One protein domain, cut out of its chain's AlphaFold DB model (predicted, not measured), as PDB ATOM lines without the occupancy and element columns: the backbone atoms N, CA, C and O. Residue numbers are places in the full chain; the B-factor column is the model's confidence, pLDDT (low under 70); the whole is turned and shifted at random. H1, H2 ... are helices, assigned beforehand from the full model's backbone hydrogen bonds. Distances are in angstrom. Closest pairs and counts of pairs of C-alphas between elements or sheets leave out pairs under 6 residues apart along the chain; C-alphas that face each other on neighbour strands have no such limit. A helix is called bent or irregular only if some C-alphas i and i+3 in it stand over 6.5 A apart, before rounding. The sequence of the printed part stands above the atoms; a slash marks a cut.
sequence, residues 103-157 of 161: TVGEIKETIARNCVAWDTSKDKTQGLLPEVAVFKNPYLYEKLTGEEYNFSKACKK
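AT A GLANCE: This is residues 103 to 157 of the 161 residues of an uncharacterized protein of Clostridium botulinum (strain Loch Maree / Type A3) (UniProt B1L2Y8). Two long helices, H1 and H2, fold back on each other as a hairpin, and a short third helix, H3, packs on H1 away from H2. The 55 printed residues have three named helices in the order H1, H2, H3 and no named strand, an all helix class. The whole is compact, with a radius of gyration of the C-alphas of 10.6 A and spans of 29 by 21 by 19 A.

HOW THE PARTS SIT: H1, residues 104 to 120, touches H2, residues 130 to 145, closest at the C-alphas of Ile 111 and Asn 137, 5.8 A apart. This hairpin runs opposite ways at a steep tilt of 39 degrees. H2 has a kink of 34 degrees near residue 137; it is neither bent nor irregular, but only just: C-alphas 134 and 137 are 6.5 A apart. H3, residues 151 to 157, touches H1 at residues 112 to 119 alone, closest at the C-alphas of Val 116 and Phe 151, 6.1 A. They run opposite ways at a shallow tilt of 33 degrees, only just short of steep. H2 and H3 are apart. Every O i to N i+4 pair is within hydrogen-bond range in H1 and H3, and 9 of 12 in H2.

IN THESE COORDINATES: H1 measures 24.2 A from C-alpha 104 at (-19.595, 37.444, 55.062), H2 21.3 A, and H3 10.0 A to C-alpha 157 at (-21.608, 51.630, 54.542).

THE WHOLE: The farthest C-alphas, Thr 103 and Asp 123, are 30.9 A apart. The printed part has no cut. The link H1 to H2 is short, and H2 to H3 tight. Residues 125 to 128 have pLDDT under 70.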
ATOM      1  N   THR A 103     -15.514  36.383  57.489       79.25
ATOM      2  CA  THR A 103     -16.924  36.678  57.681       79.25
ATOM      3  C   THR A 103     -17.540  37.122  56.358       79.25
ATOM      4  O   THR A 103     -16.904  37.735  55.497       79.25
ATOM      5  N   VAL A 104     -18.844  36.885  56.198       79.81
ATOM      6  CA  VAL A 104     -19.595  37.444  55.062       79.81
ATOM      7  C   VAL A 104     -19.453  38.976  55.013       79.81
ATOM      8  O   VAL A 104     -19.502  39.555  53.931       79.81
ATOM      9  N   GLY A 105     -19.252  39.629  56.165       84.88
ATOM     10  CA  GLY A 105     -18.957  41.058  56.264       84.88
ATOM     11  C   GLY A 105     -17.642  41.445  55.586       84.88
ATOM     12  O   GLY A 105     -17.651  42.326  54.733       84.88
ATOM     13  N   GLU A 106     -16.551  40.743  55.884       84.25
ATOM     14  CA  GLU A 106     -15.232  40.992  55.279       84.25
ATOM     15  C   GLU A 106     -15.218  40.703  53.774       84.25
ATOM     16  O   GLU A 106     -14.613  41.449  53.002       84.25
ATOM     17  N   ILE A 107     -15.947  39.672  53.322       86.31
ATOM     18  CA  ILE A 107     -16.117  39.395  51.886       86.31
ATOM     19  C   ILE A 107     -16.858  40.555  51.211       86.31
ATOM     20  O   ILE A 107     -16.431  41.037  50.159       86.31
ATOM     21  N   LYS A 108     -17.955  41.032  51.819       89.38
ATOM     22  CA  LYS A 108     -18.714  42.188  51.318       89.38
ATOM     23  C   LYS A 108     -17.849  43.439  51.257       89.38
ATOM     24  O   LYS A 108     -17.865  44.122  50.236       89.38
ATOM     25  N   GLU A 109     -17.093  43.718  52.316       91.19
ATOM     26  CA  GLU A 109     -16.188  44.863  52.378       91.19
ATOM     27  C   GLU A 109     -15.094  44.767  51.310       91.19
ATOM     28  O   GLU A 109     -14.859  45.734  50.594       91.19
ATOM     29  N   THR A 110     -14.471  43.599  51.140       90.00
ATOM     30  CA  THR A 110     -13.426  43.379  50.128       90.00
ATOM     31  C   THR A 110     -13.960  43.615  48.717       90.00
ATOM     32  O   THR A 110     -13.343  44.323  47.919       90.00
ATOM     33  N   ILE A 111     -15.141  43.076  48.406       90.81
ATOM     34  CA  ILE A 111     -15.800  43.300  47.114       90.81
ATOM     35  C   ILE A 111     -16.144  44.785  46.938       90.81
ATOM     36  O   ILE A 111     -15.887  45.341  45.871       90.81
ATOM     37  N   ALA A 112     -16.662  45.445  47.979       91.00
ATOM     38  CA  ALA A 112     -16.958  46.876  47.952       91.00
ATOM     39  C   ALA A 112     -15.697  47.716  47.691       91.00
ATOM     40  O   ALA A 112     -15.712  48.579  46.816       91.00
ATOM     41  N   ARG A 113     -14.591  47.422  48.388       88.81
ATOM     42  CA  ARG A 113     -13.280  48.061  48.192       88.81
ATOM     43  C   ARG A 113     -12.773  47.874  46.772       88.81
ATOM     44  O   ARG A 113     -12.288  48.832  46.185       88.81
ATOM     45  N   ASN A 114     -12.933  46.686  46.195       89.19
ATOM     46  CA  ASN A 114     -12.541  46.424  44.813       89.19
ATOM     47  C   ASN A 114     -13.343  47.268  43.810       89.19
ATOM     48  O   ASN A 114     -12.757  47.808  42.871       89.19
ATOM     49  N   CYS A 115     -14.656  47.416  44.012       88.75
ATOM     50  CA  CYS A 115     -15.479  48.290  43.172       88.75
ATOM     51  C   CYS A 115     -15.085  49.773  43.331       88.75
ATOM     52  O   CYS A 115     -14.897  50.466  42.335       88.75
ATOM     53  N   VAL A 116     -14.870  50.240  44.567       88.94
ATOM     54  CA  VAL A 116     -14.442  51.621  44.873       88.94
ATOM     55  C   VAL A 116     -13.053  51.923  44.294       88.94
ATOM     56  O   VAL A 116     -12.836  52.984  43.703       88.94
ATOM     57  N   ALA A 117     -12.111  50.987  44.421       87.31
ATOM     58  CA  ALA A 117     -10.761  51.098  43.870       87.31
ATOM     59  C   ALA A 117     -10.784  51.140  42.339       87.31
ATOM     60  O   ALA A 117     -10.058  51.923  41.726       87.31
ATOM     61  N   TRP A 118     -11.648  50.337  41.709       87.56
ATOM     62  CA  TRP A 118     -11.879  50.450  40.278       87.56
ATOM     63  C   TRP A 118     -12.417  51.830  39.922       87.56
ATOM     64  O   TRP A 118     -11.797  52.489  39.095       87.56
ATOM     65  N   ASP A 119     -13.494  52.300  40.556       86.25
ATOM     66  CA  ASP A 119     -14.126  53.599  40.271       86.25
ATOM     67  C   ASP A 119     -13.137  54.769  40.374       86.25
ATOM     68  O   ASP A 119     -13.115  55.630  39.492       86.25
ATOM     69  N   THR A 120     -12.264  54.744  41.384       86.75
ATOM     70  CA  THR A 120     -11.244  55.778  41.644       86.75
ATOM     71  C   THR A 120      -9.949  55.612  40.848       86.75
ATOM     72  O   THR A 120      -9.132  56.538  40.820       86.75
ATOM     73  N   SER A 121      -9.747  54.479  40.166       84.69
ATOM     74  CA  SER A 121      -8.553  54.271  39.347       84.69
ATOM     75  C   SER A 121      -8.479  55.278  38.195       84.69
ATOM     76  O   SER A 121      -9.410  55.402  37.391       84.69
ATOM     77  N   LYS A 122      -7.327  55.955  38.091       81.25
ATOM     78  CA  LYS A 122      -6.984  56.864  36.984       81.25
ATOM     79  C   LYS A 122      -6.676  56.117  35.689       81.25
ATOM     80  O   LYS A 122      -6.884  56.671  34.614       81.25
ATOM     81  N   ASP A 123      -6.190  54.882  35.800       79.25
ATOM     82  CA  ASP A 123      -5.848  54.028  34.669       79.25
ATOM     83  C   ASP A 123      -6.575  52.684  34.790       79.25
ATOM     84  O   ASP A 123      -6.251  51.820  35.609       79.25
ATOM     85  N   LYS A 124      -7.593  52.514  33.948       75.69
ATOM     86  CA  LYS A 124      -8.436  51.315  33.900       75.69
ATOM     87  C   LYS A 124      -7.715  50.106  33.288       75.69
ATOM     88  O   LYS A 124      -8.235  49.000  33.363       75.69
ATOM     89  N   THR A 125      -6.531  50.299  32.705       69.75
ATOM     90  CA  THR A 125      -5.718  49.221  32.116       69.75
ATOM     91  C   THR A 125      -4.743  48.591  33.115       69.75
ATOM     92  O   THR A 125      -4.327  47.455  32.914       69.75
ATOM     93  N   GLN A 126      -4.411  49.300  34.201       63.12
ATOM     94  CA  GLN A 126      -3.479  48.861  35.255       63.12
ATOM     95  C   GLN A 126      -4.185  48.467  36.570       63.12
ATOM     96  O   GLN A 126      -3.533  48.044  37.521       63.12
ATOM     97  N   GLY A 127      -5.510  48.644  36.661       64.56
ATOM     98  CA  GLY A 127      -6.310  48.284  37.837       64.56
ATOM     99  C   GLY A 127      -6.654  46.790  37.921       64.56
ATOM    100  O   GLY A 127      -6.192  45.980  37.121       64.56
ATOM    101  N   LEU A 128      -7.519  46.423  38.878       67.56
ATOM    102  CA  LEU A 128      -8.207  45.124  38.870       67.56
ATOM    103  C   LEU A 128      -8.787  44.858  37.474       67.56
ATOM    104  O   LEU A 128      -9.396  45.758  36.899       67.56
ATOM    105  N   LEU A 129      -8.615  43.635  36.956       79.12
ATOM    106  CA  LEU A 129      -9.093  43.256  35.623       79.12
ATOM    107  C   LEU A 129     -10.551  43.715  35.413       79.12
ATOM    108  O   LEU A 129     -11.386  43.442  36.291       79.12
ATOM    109  N   PRO A 130     -10.883  44.382  34.286       77.75
ATOM    110  CA  PRO A 130     -12.220  44.918  34.038       77.75
ATOM    111  C   PRO A 130     -13.315  43.867  34.221       77.75
ATOM    112  O   PRO A 130     -14.381  44.155  34.760       77.75
ATOM    113  N   GLU A 131     -13.042  42.618  33.849       77.19
ATOM    114  CA  GLU A 131     -14.004  41.528  33.949       77.19
ATOM    115  C   GLU A 131     -14.382  41.217  35.400       77.19
ATOM    116  O   GLU A 131     -15.533  40.907  35.720       77.19
ATOM    117  N   VAL A 132     -13.404  41.334  36.295       79.19
ATOM    118  CA  VAL A 132     -13.577  41.098  37.725       79.19
ATOM    119  C   VAL A 132     -14.242  42.307  38.378       79.19
ATOM    120  O   VAL A 132     -15.214  42.141  39.113       79.19
ATOM    121  N   ALA A 133     -13.762  43.518  38.096       80.62
ATOM    122  CA  ALA A 133     -14.223  44.730  38.769       80.62
ATOM    123  C   ALA A 133     -15.563  45.281  38.252       80.62
ATOM    124  O   ALA A 133     -16.309  45.850  39.041       80.62
ATOM    125  N   VAL A 134     -15.882  45.114  36.963       77.44
ATOM    126  CA  VAL A 134     -17.088  45.689  36.335       77.44
ATOM    127  C   VAL A 134     -18.233  44.686  36.272       77.44
ATOM    128  O   VAL A 134     -19.377  45.051  36.522       77.44
ATOM    129  N   PHE A 135     -17.953  43.421  35.954       77.94
ATOM    130  CA  PHE A 135     -19.019  42.432  35.759       77.94
ATOM    131  C   PHE A 135     -19.215  41.539  36.980       77.94
ATOM    132  O   PHE A 135     -20.348  41.263  37.370       77.94
ATOM    133  N   LYS A 136     -18.124  41.084  37.602       88.25
ATOM    134  CA  LYS A 136     -18.211  40.083  38.669       88.25
ATOM    135  C   LYS A 136     -18.460  40.701  40.043       88.25
ATOM    136  O   LYS A 136     -19.379  40.275  40.737       88.25
ATOM    137  N   ASN A 137     -17.682  41.705  40.437       90.38
ATOM    138  CA  ASN A 137     -17.756  42.283  41.780       90.38
ATOM    139  C   ASN A 137     -19.067  43.039  42.058       90.38
ATOM    140  O   ASN A 137     -19.634  42.794  43.119       90.38
ATOM    141  N   PRO A 138     -19.627  43.865  41.152       90.62
ATOM    142  CA  PRO A 138     -20.912  44.524  41.390       90.62
ATOM    143  C   PRO A 138     -22.065  43.522  41.518       90.62
ATOM    144  O   PRO A 138     -22.869  43.625  42.442       90.62
ATOM    145  N   TYR A 139     -22.082  42.488  40.670       91.25
ATOM    146  CA  TYR A 139     -23.041  41.387  40.776       91.25
ATOM    147  C   TYR A 139     -22.912  40.634  42.111       91.25
ATOM    148  O   TYR A 139     -23.907  40.347  42.779       91.25
ATOM    149  N   LEU A 140     -21.683  40.318  42.532       90.94
ATOM    150  CA  LEU A 140     -21.443  39.662  43.818       90.94
ATOM    151  C   LEU A 140     -21.811  40.567  45.001       90.94
ATOM    152  O   LEU A 140     -22.361  40.073  45.985       90.94
ATOM    153  N   TYR A 141     -21.553  41.872  44.904       91.75
ATOM    154  CA  TYR A 141     -21.957  42.862  45.899       91.75
ATOM    155  C   TYR A 141     -23.476  42.851  46.076       91.75
ATOM    156  O   TYR A 141     -23.957  42.719  47.204       91.75
ATOM    157  N   GLU A 142     -24.231  42.909  44.977       93.19
ATOM    158  CA  GLU A 142     -25.693  42.862  45.006       93.19
ATOM    159  C   GLU A 142     -26.199  41.546  45.595       93.19
ATOM    160  O   GLU A 142     -26.986  41.550  46.540       93.19
ATOM    161  N   LYS A 143     -25.667  40.412  45.131       93.00
ATOM    162  CA  LYS A 143     -26.054  39.088  45.633       93.00
ATOM    163  C   LYS A 143     -25.809  38.923  47.135       93.00
ATOM    164  O   LYS A 143     -26.596  38.268  47.817       93.00
ATOM    165  N   LEU A 144     -24.714  39.478  47.656       88.06
ATOM    166  CA  LEU A 144     -24.355  39.347  49.069       88.06
ATOM    167  C   LEU A 144     -25.086  40.363  49.953       88.06
ATOM    168  O   LEU A 144     -25.431  40.045  51.095       88.06
ATOM    169  N   THR A 145     -25.268  41.597  49.483       87.81
ATOM    170  CA  THR A 145     -25.816  42.702  50.290       87.81
ATOM    171  C   THR A 145     -27.315  42.917  50.112       87.81
ATOM    172  O   THR A 145     -27.919  43.519  50.995       87.81
ATOM    173  N   GLY A 146     -27.905  42.413  49.024       91.88
ATOM    174  CA  GLY A 146     -29.286  42.681  48.621       91.88
ATOM    175  C   GLY A 146     -29.496  44.065  47.997       91.88
ATOM    176  O   GLY A 146     -30.637  44.478  47.814       91.88
ATOM    177  N   GLU A 147     -28.422  44.801  47.709       92.06
ATOM    178  CA  GLU A 147     -28.461  46.172  47.198       92.06
ATOM    179  C   GLU A 147     -27.554  46.300  45.972       92.06
ATOM    180  O   GLU A 147     -26.395  45.887  46.015       92.06
ATOM    181  N   GLU A 148     -28.040  46.931  44.903       93.69
ATOM    182  CA  GLU A 148     -27.199  47.267  43.752       93.69
ATOM    183  C   GLU A 148     -26.009  48.142  44.189       93.69
ATOM    184  O   GLU A 148     -26.139  49.041  45.034       93.69
ATOM    185  N   TYR A 149     -24.829  47.867  43.626       93.00
ATOM    186  CA  TYR A 149     -23.618  48.605  43.966       93.00
ATOM    187  C   TYR A 149     -23.754  50.096  43.627       93.00
ATOM    188  O   TYR A 149     -24.152  50.488  42.533       93.00
ATOM    189  N   ASN A 150     -23.354  50.946  44.571       93.88
ATOM    190  CA  ASN A 150     -23.241  52.382  44.369       93.88
ATOM    191  C   ASN A 150     -22.053  52.917  45.168       93.88
ATOM    192  O   ASN A 150     -22.001  52.719  46.382       93.88
ATOM    193  N   PHE A 151     -21.165  53.647  44.494       92.31
ATOM    194  CA  PHE A 151     -19.932  54.191  45.060       92.31
ATOM    195  C   PHE A 151     -20.140  54.893  46.413       92.31
ATOM    196  O   PHE A 151     -19.641  54.443  47.441       92.31
ATOM    197  N   SER A 152     -20.949  55.957  46.449       91.38
ATOM    198  CA  SER A 152     -21.131  56.773  47.657       91.38
ATOM    199  C   SER A 152     -21.770  55.992  48.807       91.38
ATOM    200  O   SER A 152     -21.415  56.191  49.973       91.38
ATOM    201  N   LYS A 153     -22.714  55.093  48.498       92.69
ATOM    202  CA  LYS A 153     -23.338  54.225  49.507       92.69
ATOM    203  C   LYS A 153     -22.344  53.203  50.055       92.69
ATOM    204  O   LYS A 153     -22.305  53.024  51.268       92.69
ATOM    205  N   ALA A 154     -21.545  52.576  49.193       90.88
ATOM    206  CA  ALA A 154     -20.535  51.598  49.583       90.88
ATOM    207  C   ALA A 154     -19.459  52.234  50.476       90.88
ATOM    208  O   ALA A 154     -19.209  51.721  51.568       90.88
ATOM    209  N   CYS A 155     -18.919  53.398  50.089       90.62
ATOM    210  CA  CYS A 155     -17.954  54.141  50.906       90.62
ATOM    211  C   CYS A 155     -18.509  54.467  52.297       90.62
ATOM    212  O   CYS A 155     -17.835  54.260  53.304       90.62
ATOM    213  N   LYS A 156     -19.772  54.906  52.380       93.12
ATOM    214  CA  LYS A 156     -20.421  55.208  53.663       93.12
ATOM    215  C   LYS A 156     -20.698  53.955  54.503       93.12
ATOM    216  O   LYS A 156     -20.497  53.994  55.712       93.12
ATOM    217  N   LYS A 157     -21.185  52.878  53.879       91.94
ATOM    218  CA  LYS A 157     -21.608  51.630  54.542       91.94
ATOM    219  C   LYS A 157     -20.432  50.846  55.119       91.94
ATOM    220  O   LYS A 157     -20.577  50.264  56.185       91.94
TER     221      LYS A 157